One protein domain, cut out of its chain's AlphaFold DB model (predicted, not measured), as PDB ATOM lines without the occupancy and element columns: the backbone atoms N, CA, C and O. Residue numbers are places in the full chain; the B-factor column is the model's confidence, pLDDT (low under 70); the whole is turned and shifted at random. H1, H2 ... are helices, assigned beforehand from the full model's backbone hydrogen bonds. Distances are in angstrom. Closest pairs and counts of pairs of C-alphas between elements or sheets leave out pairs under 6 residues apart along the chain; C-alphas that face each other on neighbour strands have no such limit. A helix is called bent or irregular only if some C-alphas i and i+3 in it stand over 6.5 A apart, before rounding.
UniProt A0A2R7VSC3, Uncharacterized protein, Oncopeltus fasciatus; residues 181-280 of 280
ATOM      1  N   SER A 181    -118.749-159.100-113.192       65.50
ATOM      2  CA  SER A 181    -117.992-159.783-112.136       65.50
ATOM      3  C   SER A 181    -116.967-158.837-111.513       65.50
ATOM      4  O   SER A 181    -115.893-158.620-112.066       65.50
ATOM      5  N   PHE A 182    -117.252-158.323-110.308       65.94
ATOM      6  CA  PHE A 182    -116.334-157.453-109.539       65.94
ATOM      7  C   PHE A 182    -114.960-158.086-109.247       65.94
ATOM      8  O   PHE A 182    -114.020-157.383-108.872       65.94
ATOM      9  N   SER A 183    -114.822-159.400-109.444       64.69
ATOM     10  CA  SER A 183    -113.542-160.107-109.375       64.69
ATOM     11  C   SER A 183    -112.520-159.587-110.395       64.69
ATOM     12  O   SER A 183    -111.331-159.579-110.091       64.69
ATOM     13  N   ASN A 184    -112.963-159.084-111.554       68.00
ATOM     14  CA  ASN A 184    -112.079-158.608-112.629       68.00
ATOM     15  C   ASN A 184    -111.350-157.293-112.296       68.00
ATOM     16  O   ASN A 184    -110.336-156.974-112.907       68.00
ATOM     17  N   TRP A 185    -111.825-156.536-111.301       67.38
ATOM     18  CA  TRP A 185    -111.166-155.313-110.815       67.38
ATOM     19  C   TRP A 185    -110.248-155.544-109.607       67.38
ATOM     20  O   TRP A 185    -109.369-154.725-109.332       67.38
ATOM     21  N   ARG A 186    -110.426-156.657-108.885       64.00
ATOM     22  CA  ARG A 186    -109.642-157.027-107.692       64.00
ATOM     23  C   ARG A 186    -108.507-157.997-108.030       64.00
ATOM     24  O   ARG A 186    -108.298-158.992-107.339       64.00
ATOM     25  N   VAL A 187    -107.770-157.693-109.090       63.62
ATOM     26  CA  VAL A 187    -106.579-158.452-109.483       63.62
ATOM     27  C   VAL A 187    -105.473-158.192-108.457       63.62
ATOM     28  O   VAL A 187    -105.163-157.037-108.164       63.62
ATOM     29  N   ALA A 188    -104.920-159.255-107.868       57.66
ATOM     30  CA  ALA A 188    -103.808-159.148-106.929       57.66
ATOM     31  C   ALA A 188    -102.510-158.808-107.678       57.66
ATOM     32  O   ALA A 188    -102.246-159.342-108.756       57.66
ATOM     33  N   GLU A 189    -101.698-157.926-107.096       54.56
ATOM     34  CA  GLU A 189    -100.416-157.489-107.658       54.56
ATOM     35  C   GLU A 189     -99.530-158.726-107.940       54.56
ATOM     36  O   GLU A 189     -99.178-159.469-107.024       54.56
ATOM     37  N   GLY A 190     -99.229-158.990-109.220       57.84
ATOM     38  CA  GLY A 190     -98.397-160.121-109.665       57.84
ATOM     39  C   GLY A 190     -99.121-161.362-110.212       57.84
ATOM     40  O   GLY A 190     -98.441-162.319-110.579       57.84
ATOM     41  N   SER A 191    -100.458-161.385-110.317       59.84
ATOM     42  CA  SER A 191    -101.178-162.562-110.846       59.84
ATOM     43  C   SER A 191    -101.112-162.723-112.374       59.84
ATOM     44  O   SER A 191    -101.259-163.838-112.869       59.84
ATOM     45  N   HIS A 192    -100.882-161.639-113.123       62.25
ATOM     46  CA  HIS A 192    -100.739-161.651-114.583       62.25
ATOM     47  C   HIS A 192     -99.620-160.698-115.042       62.25
ATOM     48  O   HIS A 192     -99.454-159.627-114.442       62.25
ATOM     49  N   PRO A 193     -98.867-161.036-116.111       59.81
ATOM     50  CA  PRO A 193     -97.946-160.101-116.754       59.81
ATOM     51  C   PRO A 193     -98.706-158.841-117.185       59.81
ATOM     52  O   PRO A 193     -99.823-158.938-117.679       59.81
ATOM     53  N   HIS A 194     -98.124-157.659-116.983       63.59
ATOM     54  CA  HIS A 194     -98.689-156.370-117.424       63.59
ATOM     55  C   HIS A 194    -100.016-155.924-116.770       63.59
ATOM     56  O   HIS A 194    -100.565-154.895-117.158       63.59
ATOM     57  N   ALA A 195    -100.505-156.604-115.726       60.69
ATOM     58  CA  ALA A 195    -101.744-156.212-115.043       60.69
ATOM     59  C   ALA A 195    -101.602-155.024-114.064       60.69
ATOM     60  O   ALA A 195    -102.605-154.479-113.606       60.69
ATOM     61  N   GLY A 196    -100.388-154.569-113.746       69.00
ATOM     62  CA  GLY A 196    -100.183-153.444-112.824       69.00
ATOM     63  C   GLY A 196    -100.647-153.740-111.390       69.00
ATOM     64  O   GLY A 196    -100.628-154.890-110.949       69.00
ATOM     65  N   LYS A 197    -101.046-152.697-110.644       66.50
ATOM     66  CA  LYS A 197    -101.385-152.797-109.204       66.50
ATOM     67  C   LYS A 197    -102.835-153.203-108.893       66.50
ATOM     68  O   LYS A 197    -103.202-153.285-107.723       66.50
ATOM     69  N   GLY A 198    -103.658-153.429-109.921       68.19
ATOM     70  CA  GLY A 198    -105.107-153.603-109.767       68.19
ATOM     71  C   GLY A 198    -105.820-152.339-109.247       68.19
ATOM     72  O   GLY A 198    -105.195-151.325-108.928       68.19
ATOM     73  N   GLY A 199    -107.153-152.374-109.170       75.50
ATOM     74  CA  GLY A 199    -107.966-151.255-108.669       75.50
ATOM     75  C   GLY A 199    -108.290-150.170-109.708       75.50
ATOM     76  O   GLY A 199    -108.322-150.429-110.903       75.50
ATOM     77  N   PHE A 200    -108.581-148.944-109.245       74.94
ATOM     78  CA  PHE A 200    -109.074-147.842-110.096       74.94
ATOM     79  C   PHE A 200    -108.011-147.266-111.050       74.94
ATOM     80  O   PHE A 200    -108.350-146.752-112.110       74.94
ATOM     81  N   MET A 201    -106.728-147.343-110.681       81.62
ATOM     82  CA  MET A 201    -105.622-146.779-111.466       81.62
ATOM     83  C   MET A 201    -104.461-147.786-111.578       81.62
ATOM     84  O   MET A 201    -103.403-147.571-110.981       81.62
ATOM     85  N   PRO A 202    -104.637-148.891-112.330       75.19
ATOM     86  CA  PRO A 202    -103.666-149.988-112.374       75.19
ATOM     87  C   PRO A 202    -102.318-149.592-113.003       75.19
ATOM     88  O   PRO A 202    -101.288-150.137-112.603       75.19
ATOM     89  N   TYR A 203    -102.313-148.618-113.923       78.50
ATOM     90  CA  TYR A 203    -101.130-148.142-114.662       78.50
ATOM     91  C   TYR A 203    -100.573-146.789-114.177       78.50
ATOM     92  O   TYR A 203     -99.617-146.253-114.735       78.50
ATOM     93  N   GLY A 204    -101.141-146.223-113.111       82.69
ATOM     94  CA  GLY A 204    -100.716-144.925-112.587       82.69
ATOM     95  C   GLY A 204    -101.235-143.715-113.382       82.69
ATOM     96  O   GLY A 204    -102.023-143.833-114.316       82.69
ATOM     97  N   PHE A 205    -100.787-142.520-112.982       86.00
ATOM     98  CA  PHE A 205    -101.288-141.244-113.514       86.00
ATOM     99  C   PHE A 205    -100.865-140.968-114.966       86.00
ATOM    100  O   PHE A 205    -101.588-140.300-115.701       86.00
ATOM    101  N   SER A 206     -99.721-141.506-115.403       84.81
ATOM    102  CA  SER A 206     -99.208-141.299-116.766       84.81
ATOM    103  C   SER A 206    -100.201-141.785-117.827       84.81
ATOM    104  O   SER A 206    -100.499-141.057-118.769       84.81
ATOM    105  N   SER A 207    -100.787-142.968-117.632       82.56
ATOM    106  CA  SER A 207    -101.760-143.549-118.565       82.56
ATOM    107  C   SER A 207    -103.095-142.804-118.572       82.56
ATOM    108  O   SER A 207    -103.757-142.728-119.603       82.56
ATOM    109  N   VAL A 208    -103.482-142.198-117.443       87.06
ATOM    110  CA  VAL A 208    -104.676-141.339-117.376       87.06
ATOM    111  C   VAL A 208    -104.489-140.103-118.255       87.06
ATOM    112  O   VAL A 208    -105.395-139.733-118.999       87.06
ATOM    113  N   MET A 209    -103.306-139.485-118.208       88.75
ATOM    114  CA  MET A 209    -102.984-138.317-119.033       88.75
ATOM    115  C   MET A 209    -102.931-138.652-120.529       88.75
ATOM    116  O   MET A 209    -103.440-137.884-121.344       88.75
ATOM    117  N   GLU A 210    -102.366-139.802-120.893       85.31
ATOM    118  CA  GLU A 210    -102.314-140.276-122.283       85.31
ATOM    119  C   GLU A 210    -103.717-140.581-122.844       85.31
ATOM    120  O   GLU A 210    -104.074-140.135-123.943       85.31
ATOM    121  N   GLY A 211    -104.567-141.238-122.047       82.94
ATOM    122  CA  GLY A 211    -105.977-141.445-122.379       82.94
ATOM    123  C   GLY A 211    -106.737-140.123-122.537       82.94
ATOM    124  O   GLY A 211    -107.463-139.934-123.514       82.94
ATOM    125  N   ALA A 212    -106.513-139.163-121.632       86.56
ATOM    126  CA  ALA A 212    -107.127-137.839-121.705       86.56
ATOM    127  C   ALA A 212    -106.718-137.065-122.973       86.56
ATOM    128  O   ALA A 212    -107.570-136.430-123.598       86.56
ATOM    129  N   ALA A 213    -105.451-137.152-123.394       85.75
ATOM    130  CA  ALA A 213    -104.976-136.541-124.638       85.75
ATOM    131  C   ALA A 213    -105.684-137.126-125.872       85.75
ATOM    132  O   ALA A 213    -106.111-136.384-126.759       85.75
ATOM    133  N   THR A 214    -105.892-138.445-125.891       81.56
ATOM    134  CA  THR A 214    -106.637-139.125-126.962       81.56
ATOM    135  C   THR A 214    -108.102-138.680-126.999       81.56
ATOM    136  O   THR A 214    -108.640-138.365-128.062       81.56
ATOM    137  N   CYS A 215    -108.746-138.570-125.833       79.56
ATOM    138  CA  CYS A 215    -110.113-138.058-125.733       79.56
ATOM    139  C   CYS A 215    -110.235-136.596-126.188       79.56
ATOM    140  O   CYS A 215    -111.252-136.227-126.775       79.56
ATOM    141  N   PHE A 216    -109.212-135.765-125.963       80.38
ATOM    142  CA  PHE A 216    -109.215-134.373-126.413       80.38
ATOM    143  C   PHE A 216    -109.305-134.265-127.942       80.38
ATOM    144  O   PHE A 216    -110.053-133.434-128.456       80.38
ATOM    145  N   TYR A 217    -108.633-135.160-128.675       76.00
ATOM    146  CA  TYR A 217    -108.732-135.216-130.136       76.00
ATOM    147  C   TYR A 217    -110.170-135.480-130.617       76.00
ATOM    148  O   TYR A 217    -110.625-134.866-131.585       76.00
ATOM    149  N   ALA A 218    -110.927-136.315-129.895       72.12
ATOM    150  CA  ALA A 218    -112.323-136.628-130.211       72.12
ATOM    151  C   ALA A 218    -113.292-135.442-130.015       72.12
ATOM    152  O   ALA A 218    -114.386-135.451-130.578       72.12
ATOM    153  N   TYR A 219    -112.901-134.405-129.263       69.94
ATOM    154  CA  TYR A 219    -113.717-133.202-129.048       69.94
ATOM    155  C   TYR A 219    -113.617-132.176-130.199       69.94
ATOM    156  O   TYR A 219    -114.331-131.168-130.215       69.94
ATOM    157  N   THR A 220    -112.769-132.431-131.201       73.69
ATOM    158  CA  THR A 220    -112.567-131.544-132.358       73.69
ATOM    159  C   THR A 220    -113.805-131.535-133.269       73.69
ATOM    160  O   THR A 220    -113.901-132.283-134.237       73.69
ATOM    161  N   GLY A 221    -114.799-130.706-132.940       67.88
ATOM    162  CA  GLY A 221    -116.052-130.609-133.704       67.88
ATOM    163  C   GLY A 221    -117.155-129.742-133.091       67.88
ATOM    164  O   GLY A 221    -118.242-129.656-133.664       67.88
ATOM    165  N   PHE A 222    -116.911-129.092-131.947       72.69
ATOM    166  CA  PHE A 222    -117.925-128.268-131.275       72.69
ATOM    167  C   PHE A 222    -118.343-127.032-132.098       72.69
ATOM    168  O   PHE A 222    -119.469-126.552-131.950       72.69
ATOM    169  N   ASP A 223    -117.477-126.554-132.999       76.94
ATOM    170  CA  ASP A 223    -117.722-125.367-133.829       76.94
ATOM    171  C   ASP A 223    -119.008-125.492-134.656       76.94
ATOM    172  O   ASP A 223    -119.758-124.525-134.810       76.94
ATOM    173  N   THR A 224    -119.333-126.702-135.122       70.50
ATOM    174  CA  THR A 224    -120.566-126.967-135.871       70.50
ATOM    175  C   THR A 224    -121.807-126.664-135.032       70.50
ATOM    176  O   THR A 224    -122.754-126.061-135.536       70.50
ATOM    177  N   VAL A 225    -121.790-126.987-133.735       73.75
ATOM    178  CA  VAL A 225    -122.912-126.723-132.817       73.75
ATOM    179  C   VAL A 225    -123.119-125.219-132.625       73.75
ATOM    180  O   VAL A 225    -124.258-124.753-132.557       73.75
ATOM    181  N   ALA A 226    -122.030-124.441-132.610       73.62
ATOM    182  CA  ALA A 226    -122.101-122.985-132.524       73.62
ATOM    183  C   ALA A 226    -122.720-122.355-133.789       73.62
ATOM    184  O   ALA A 226    -123.447-121.364-133.689       73.62
ATOM    185  N   THR A 227    -122.508-122.947-134.972       76.88
ATOM    186  CA  THR A 227    -123.093-122.435-136.228       76.88
ATOM    187  C   THR A 227    -124.607-122.646-136.347       76.88
ATOM    188  O   THR A 227    -125.283-121.850-137.000       76.88
ATOM    189  N   THR A 228    -125.177-123.644-135.663       69.38
ATOM    190  CA  THR A 228    -126.629-123.922-135.663       69.38
ATOM    191  C   THR A 228    -127.432-122.942-134.790       69.38
ATOM    192  O   THR A 228    -128.663-122.970-134.763       69.38
ATOM    193  N   GLY A 229    -126.770-122.006-134.101       70.94
ATOM    194  CA  GLY A 229    -127.436-121.073-133.192       70.94
ATOM    195  C   GLY A 229    -128.460-120.132-133.836       70.94
ATOM    196  O   GLY A 229    -129.368-119.668-133.148       70.94
ATOM    197  N   GLY A 230    -128.371-119.883-135.147       71.50
ATOM    198  CA  GLY A 230    -129.317-119.024-135.872       71.50
ATOM    199  C   GLY A 230    -130.747-119.575-135.967       71.50
ATOM    200  O   GLY A 230    -131.671-118.809-136.234       71.50
ATOM    201  N   GLU A 231    -130.936-120.876-135.729       71.44
ATOM    202  CA  GLU A 231    -132.235-121.565-135.794       71.44
ATOM    203  C   GLU A 231    -132.846-121.823-134.404       71.44
ATOM    204  O   GLU A 231    -133.992-122.261-134.283       71.44
ATOM    205  N   ALA A 232    -132.110-121.522-133.330       75.38
ATOM    206  CA  ALA A 232    -132.586-121.688-131.965       75.38
ATOM    207  C   ALA A 232    -133.496-120.520-131.547       75.38
ATOM    208  O   ALA A 232    -133.137-119.352-131.687       75.38
ATOM    209  N   LYS A 233    -134.654-120.822-130.938       77.12
ATOM    210  CA  LYS A 233    -135.592-119.807-130.407       77.12
ATOM    211  C   LYS A 233    -134.948-118.847-129.391       77.12
ATOM    212  O   LYS A 233    -135.380-117.703-129.297       77.12
ATOM    213  N   ASN A 234    -133.950-119.303-128.624       84.75
ATOM    214  CA  ASN A 234    -133.170-118.471-127.702       84.75
ATOM    215  C   ASN A 234    -131.702-118.948-127.621       84.75
ATOM    216  O   ASN A 234    -131.346-119.720-126.726       84.75
ATOM    217  N   PRO A 235    -130.826-118.505-128.537       81.31
ATOM    218  CA  PRO A 235    -129.473-119.044-128.652       81.31
ATOM    219  C   PRO A 235    -128.610-118.794-127.409       81.31
ATOM    220  O   PRO A 235    -127.831-119.664-127.028       81.31
ATOM    221  N   GLN A 236    -128.794-117.658-126.724       84.56
ATOM    222  CA  GLN A 236    -127.998-117.282-125.547       84.56
ATOM    223  C   GLN A 236    -128.158-118.239-124.362       84.56
ATOM    224  O   GLN A 236    -127.266-118.318-123.524       84.56
ATOM    225  N   ARG A 237    -129.290-118.946-124.261       85.56
ATOM    226  CA  ARG A 237    -129.552-119.884-123.157       85.56
ATOM    227  C   ARG A 237    -129.673-121.325-123.624       85.56
ATOM    228  O   ARG A 237    -129.176-122.215-122.947       85.56
ATOM    229  N   THR A 238    -130.304-121.566-124.770       87.94
ATOM    230  CA  THR A 238    -130.568-122.925-125.257       87.94
ATOM    231  C   THR A 238    -129.293-123.636-125.694       87.94
ATOM    232  O   THR A 238    -129.122-124.800-125.355       87.94
ATOM    233  N   ILE A 239    -128.382-122.953-126.392       86.75
ATOM    234  CA  ILE A 239    -127.127-123.554-126.867       86.75
ATOM    235  C   ILE A 239    -126.217-123.958-125.696       86.75
ATOM    236  O   ILE A 239    -125.846-125.132-125.636       86.75
ATOM    237  N   PRO A 240    -125.881-123.067-124.735       86.88
ATOM    238  CA  PRO A 240    -125.012-123.460-123.627       86.88
ATOM    239  C   PRO A 240    -125.658-124.522-122.732       86.88
ATOM    240  O   PRO A 240    -124.978-125.453-122.311       86.88
ATOM    241  N   LEU A 241    -126.971-124.441-122.480       88.31
ATOM    242  CA  LEU A 241    -127.669-125.452-121.684       88.31
ATOM    243  C   LEU A 241    -127.665-126.824-122.377       88.31
ATOM    244  O   LEU A 241    -127.403-127.833-121.726       88.31
ATOM    245  N   ALA A 242    -127.909-126.865-123.690       86.88
ATOM    246  CA  ALA A 242    -127.876-128.104-124.463       86.88
ATOM    247  C   ALA A 242    -126.483-128.751-124.457       86.88
ATOM    248  O   ALA A 242    -126.392-129.967-124.309       86.88
ATOM    249  N   LEU A 243    -125.415-127.951-124.559       88.31
ATOM    250  CA  LEU A 243    -124.033-128.433-124.474       88.31
ATOM    251  C   LEU A 243    -123.708-129.026-123.099       88.31
ATOM    252  O   LEU A 243    -123.154-130.117-123.019       88.31
ATOM    253  N   ILE A 244    -124.069-128.343-122.009       90.62
ATOM    254  CA  ILE A 244    -123.782-128.841-120.654       90.62
ATOM    255  C   ILE A 244    -124.516-130.158-120.400       90.62
ATOM    256  O   ILE A 244    -123.915-131.109-119.896       90.62
ATOM    257  N   ILE A 245    -125.798-130.234-120.767       90.81
ATOM    258  CA  ILE A 245    -126.601-131.447-120.582       90.81
ATOM    259  C   ILE A 245    -126.035-132.596-121.422       90.81
ATOM    260  O   ILE A 245    -125.876-133.701-120.902       90.81
ATOM    261  N   SER A 246    -125.702-132.350-122.693       88.19
ATOM    262  CA  SER A 246    -125.198-133.401-123.582       88.19
ATOM    263  C   SER A 246    -123.826-133.917-123.153       88.19
ATOM    264  O   SER A 246    -123.630-135.129-123.119       88.19
ATOM    265  N   ILE A 247    -122.909-133.032-122.754       89.44
ATOM    266  CA  ILE A 247    -121.582-133.415-122.251       89.44
ATOM    267  C   ILE A 247    -121.717-134.190-120.941       89.44
ATOM    268  O   ILE A 247    -121.108-135.246-120.797       89.44
ATOM    269  N   SER A 248    -122.542-133.713-120.006       91.31
ATOM    270  CA  SER A 248    -122.747-134.397-118.722       91.31
ATOM    271  C   SER A 248    -123.305-135.805-118.926       91.31
ATOM    272  O   SER A 248    -122.802-136.763-118.340       91.31
ATOM    273  N   LEU A 249    -124.305-135.947-119.800       89.94
ATOM    274  CA  LEU A 249    -124.874-137.246-120.144       89.94
ATOM    275  C   LEU A 249    -123.839-138.151-120.823       89.94
ATOM    276  O   LEU A 249    -123.738-139.325-120.473       89.94
ATOM    277  N   ALA A 250    -123.052-137.612-121.757       87.44
ATOM    278  CA  ALA A 250    -121.994-138.360-122.423       87.44
ATOM    279  C   ALA A 250    -120.967-138.884-121.413       87.44
ATOM    280  O   ALA A 250    -120.664-140.071-121.435       87.44
ATOM    281  N   VAL A 251    -120.495-138.053-120.479       89.31
ATOM    282  CA  VAL A 251    -119.551-138.474-119.431       89.31
ATOM    283  C   VAL A 251    -120.102-139.653-118.627       89.31
ATOM    284  O   VAL A 251    -119.406-140.652-118.459       89.31
ATOM    285  N   VAL A 252    -121.360-139.581-118.180       90.00
ATOM    286  CA  VAL A 252    -121.992-140.662-117.402       90.00
ATOM    287  C   VAL A 252    -122.103-141.949-118.218       90.00
ATOM    288  O   VAL A 252    -121.760-143.028-117.731       90.00
ATOM    289  N   VAL A 253    -122.559-141.847-119.466       86.94
ATOM    290  CA  VAL A 253    -122.734-143.002-120.352       86.94
ATOM    291  C   VAL A 253    -121.389-143.646-120.686       86.94
ATOM    292  O   VAL A 253    -121.244-144.853-120.522       86.94
ATOM    293  N   TYR A 254    -120.388-142.863-121.089       86.12
ATOM    294  CA  TYR A 254    -119.057-143.379-121.412       86.12
ATOM    295  C   TYR A 254    -118.368-144.001-120.195       86.12
ATOM    296  O   TYR A 254    -117.780-145.071-120.327       86.12
ATOM    297  N   ALA A 255    -118.492-143.398-119.007       86.50
ATOM    298  CA  ALA A 255    -117.981-143.993-117.772       86.50
ATOM    299  C   ALA A 255    -118.672-145.330-117.459       86.50
ATOM    300  O   ALA A 255    -118.009-146.300-117.095       86.50
ATOM    301  N   SER A 256    -119.992-145.403-117.658       85.25
ATOM    302  CA  SER A 256    -120.770-146.630-117.451       85.25
ATOM    303  C   SER A 256    -120.343-147.732-118.420       85.25
ATOM    304  O   SER A 256    -120.103-148.859-117.994       85.25
ATOM    305  N   ILE A 257    -120.195-147.407-119.708       84.50
ATOM    306  CA  ILE A 257    -119.722-148.341-120.741       84.50
ATOM    307  C   ILE A 257    -118.306-148.815-120.415       84.50
ATOM    308  O   ILE A 257    -118.066-150.017-120.404       84.50
ATOM    309  N   SER A 258    -117.385-147.896-120.116       83.69
ATOM    310  CA  SER A 258    -115.999-148.233-119.785       83.69
ATOM    311  C   SER A 258    -115.932-149.181-118.590       83.69
ATOM    312  O   SER A 258    -115.306-150.232-118.698       83.69
ATOM    313  N   ALA A 259    -116.652-148.883-117.504       80.69
ATOM    314  CA  ALA A 259    -116.716-149.780-116.357       80.69
ATOM    315  C   ALA A 259    -117.251-151.158-116.762       80.69
ATOM    316  O   ALA A 259    -116.618-152.181-116.513       80.69
ATOM    317  N   THR A 260    -118.379-151.177-117.463       79.31
ATOM    318  CA  THR A 260    -119.045-152.398-117.913       79.31
ATOM    319  C   THR A 260    -118.123-153.292-118.749       79.31
ATOM    320  O   THR A 260    -117.990-154.481-118.461       79.31
ATOM    321  N   PHE A 261    -117.427-152.723-119.736       75.50
ATOM    322  CA  PHE A 261    -116.476-153.458-120.571       75.50
ATOM    323  C   PHE A 261    -115.312-154.018-119.760       75.50
ATOM    324  O   PHE A 261    -114.987-155.194-119.906       75.50
ATOM    325  N   THR A 262    -114.718-153.218-118.874       72.25
ATOM    326  CA  THR A 262    -113.598-153.671-118.039       72.25
ATOM    327  C   THR A 262    -114.009-154.727-117.005       72.25
ATOM    328  O   THR A 262    -113.179-155.509-116.544       72.25
ATOM    329  N   LEU A 263    -115.287-154.770-116.625       69.88
ATOM    330  CA  LEU A 263    -115.834-155.798-115.740       69.88
ATOM    331  C   LEU A 263    -116.233-157.080-116.475       69.88
ATOM    332  O   LEU A 263    -116.256-158.131-115.840       69.88
ATOM    333  N   MET A 264    -116.523-157.018-117.777       69.81
ATOM    334  CA  MET A 264    -116.791-158.201-118.602       69.81
ATOM    335  C   MET A 264    -115.507-158.842-119.139       69.81
ATOM    336  O   MET A 264    -115.380-160.064-119.106       69.81
ATOM    337  N   TRP A 265    -114.556-158.032-119.607       69.94
ATOM    338  CA  TRP A 265    -113.276-158.482-120.149       69.94
ATOM    339  C   TRP A 265    -112.136-157.863-119.330       69.94
ATOM    340  O   TRP A 265    -112.062-156.633-119.257       69.94
ATOM    341  N   PRO A 266    -111.254-158.667-118.701       69.62
ATOM    342  CA  PRO A 266    -110.097-158.142-117.980       69.62
ATOM    343  C   PRO A 266    -109.260-157.146-118.799       69.62
ATOM    344  O   PRO A 266    -108.832-157.438-119.913       69.62
ATOM    345  N   TYR A 267    -108.974-155.981-118.206       68.56
ATOM    346  CA  TYR A 267    -108.250-154.881-118.865       68.56
ATOM    347  C   TYR A 267    -106.841-155.252-119.339       68.56
ATOM    348  O   TYR A 267    -106.356-154.683-120.310       68.56
ATOM    349  N   TYR A 268    -106.178-156.188-118.660       67.81
ATOM    350  CA  TYR A 268    -104.799-156.583-118.959       67.81
ATOM    351  C   TYR A 268    -104.663-157.407-120.242       67.81
ATOM    352  O   TYR A 268    -103.555-157.581-120.738       67.81
ATOM    353  N   ASP A 269    -105.777-157.903-120.781       67.19
ATOM    354  CA  ASP A 269    -105.800-158.654-122.037       67.19
ATOM    355  C   ASP A 269    -106.177-157.758-123.232       67.19
ATOM    356  O   ASP A 269    -105.790-158.009-124.368       67.19
ATOM    357  N   GLN A 270    -106.843-156.631-122.957       66.25
ATOM    358  CA  GLN A 270    -107.226-155.629-123.958       66.25
ATOM    359  C   GLN A 270    -106.012-154.891-124.541       66.25
ATOM    360  O   GLN A 270    -106.055-154.412-125.671       66.25
ATOM    361  N   THR A 271    -104.919-154.784-123.780       60.56
ATOM    362  CA  THR A 271    -103.682-154.128-124.226       60.56
ATOM    363  C   THR A 271    -102.856-154.983-125.189       60.56
ATOM    364  O   THR A 271    -102.133-154.422-126.010       60.56
ATOM    365  N   ASN A 272    -102.985-156.314-125.132       50.28
ATOM    366  CA  ASN A 272    -102.182-157.230-125.952       50.28
ATOM    367  C   ASN A 272    -102.621-157.208-127.425       50.28
ATOM    368  O   ASN A 272    -101.780-157.186-128.319       50.28
ATOM    369  N   GLU A 273    -103.928-157.099-127.693       48.97
ATOM    370  CA  GLU A 273    -104.441-157.028-129.070       48.97
ATOM    371  C   GLU A 273    -104.016-155.743-129.801       48.97
ATOM    372  O   GLU A 273    -103.798-155.749-131.014       48.97
ATOM    373  N   VAL A 274    -103.842-154.635-129.071       47.44
ATOM    374  CA  VAL A 274    -103.367-153.370-129.654       47.44
ATOM    375  C   VAL A 274    -101.893-153.472-130.063       47.44
ATOM    376  O   VAL A 274    -101.497-152.864-131.057       47.44
ATOM    377  N   GLN A 275    -101.085-154.261-129.350       40.88
ATOM    378  CA  GLN A 275     -99.680-154.495-129.701       40.88
ATOM    379  C   GLN A 275     -99.513-155.497-130.850       40.88
ATOM    380  O   GLN A 275     -98.634-155.290-131.685       40.88
ATOM    381  N   ASP A 276    -100.385-156.498-130.971       46.66
ATOM    382  CA  ASP A 276    -100.332-157.464-132.080       46.66
ATOM    383  C   ASP A 276    -100.872-156.899-133.414       46.66
ATOM    384  O   ASP A 276    -100.553-157.417-134.485       46.66
ATOM    385  N   GLY A 277    -101.654-155.811-133.376       45.41
ATOM    386  CA  GLY A 277    -102.233-155.159-134.561       45.41
ATOM    387  C   GLY A 277    -101.541-153.876-135.049       45.41
ATOM    388  O   GLY A 277    -101.893-153.385-136.122       45.41
ATOM    389  N   LEU A 278    -100.585-153.315-134.296       41.78
ATOM    390  CA  LEU A 278     -99.922-152.033-134.606       41.78
ATOM    391  C   LEU A 278     -98.385-152.095-134.539       41.78
ATOM    392  O   LEU A 278     -97.729-151.108-134.208       41.78
ATOM    393  N   VAL A 279     -97.796-153.233-134.912       33.16
ATOM    394  CA  VAL A 279     -96.409-153.272-135.400       33.16
ATOM    395  C   VAL A 279     -96.431-153.286-136.932       33.16
ATOM    396  O   VAL A 279     -96.359-154.342-137.556       33.16
ATOM    397  N   TYR A 280     -96.550-152.090-137.513       33.41
ATOM    398  CA  TYR A 280     -95.938-151.679-138.784       33.41
ATOM    399  C   TYR A 280     -95.516-150.216-138.670       33.41
ATOM    400  O   TYR A 280     -96.351-149.403-138.211       33.41
TER     401      TYR A 280
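Overview. This is residues 181 to 280 of the 280 residues of an uncharacterized protein of Oncopeltus fasciatus (UniProt A0A2R7VSC3). The model is a loose, open frame: the long helix H3 makes one side, H1 and H2 follow one another along the other side, and H2 folds back into H3 as a helical hairpin at one end. At the other end H4 turns off from H3, with residues 273 to 280 sticking out, and the long unnamed stretch of residues 181 to 204 lies near that corner. The printed part has 100 residues with four named helices, in the order H1, H2, H3, H4, and no named strand; its class is all helix. It is only just loose, close to extended, with a radius of gyration of the C-alphas of 18.9 A and spans of 58 by 36 by 22 A.

Arrangement. After residues 181 to 204, H1, residues 205 to 218, stands free and is apart from H2, residues 222 to 231. H2 and H3, residues 235 to 264, form a hairpin: they touch, H3 with residues 235 to 239 alone, and the closest C-alphas, those of Gly 229 and Pro 235, are 5.4 A apart. Their lines stand at a steep tilt of 40 degrees, opposite ways. H3 and H4, residues 267 to 277, meet only through their link. H1 is apart from H3 and H4, and H2 is apart from H4. O i to N i+4 pairs are within hydrogen-bond range in 9 of 10 cases in H1, 3 of 6 in H2, 25 of 26 in H3 and 2 of 7 in H4, where 4 of 8 O i to N i+3 pairs are.

Along the chain. H1 begins at C-alpha 205, (-101.288, -141.244, -113.514), and is 20.5 A long. H2, 16.4 A, is irregular: C-alphas 227 and 230 are 7.1 A apart. H3 measures 42.4 A. H4, 16.8 A, ends at C-alpha 277, (-102.233, -155.159, -134.561).

Size, cuts and confidence. The farthest C-alphas, Gly 190 and Lys 233, are 58.6 A apart. The printed part has no cut, and the three links are tight. Confidence is under 70 at residues 181 to 198, 219, 221, 228 and 263 to 280.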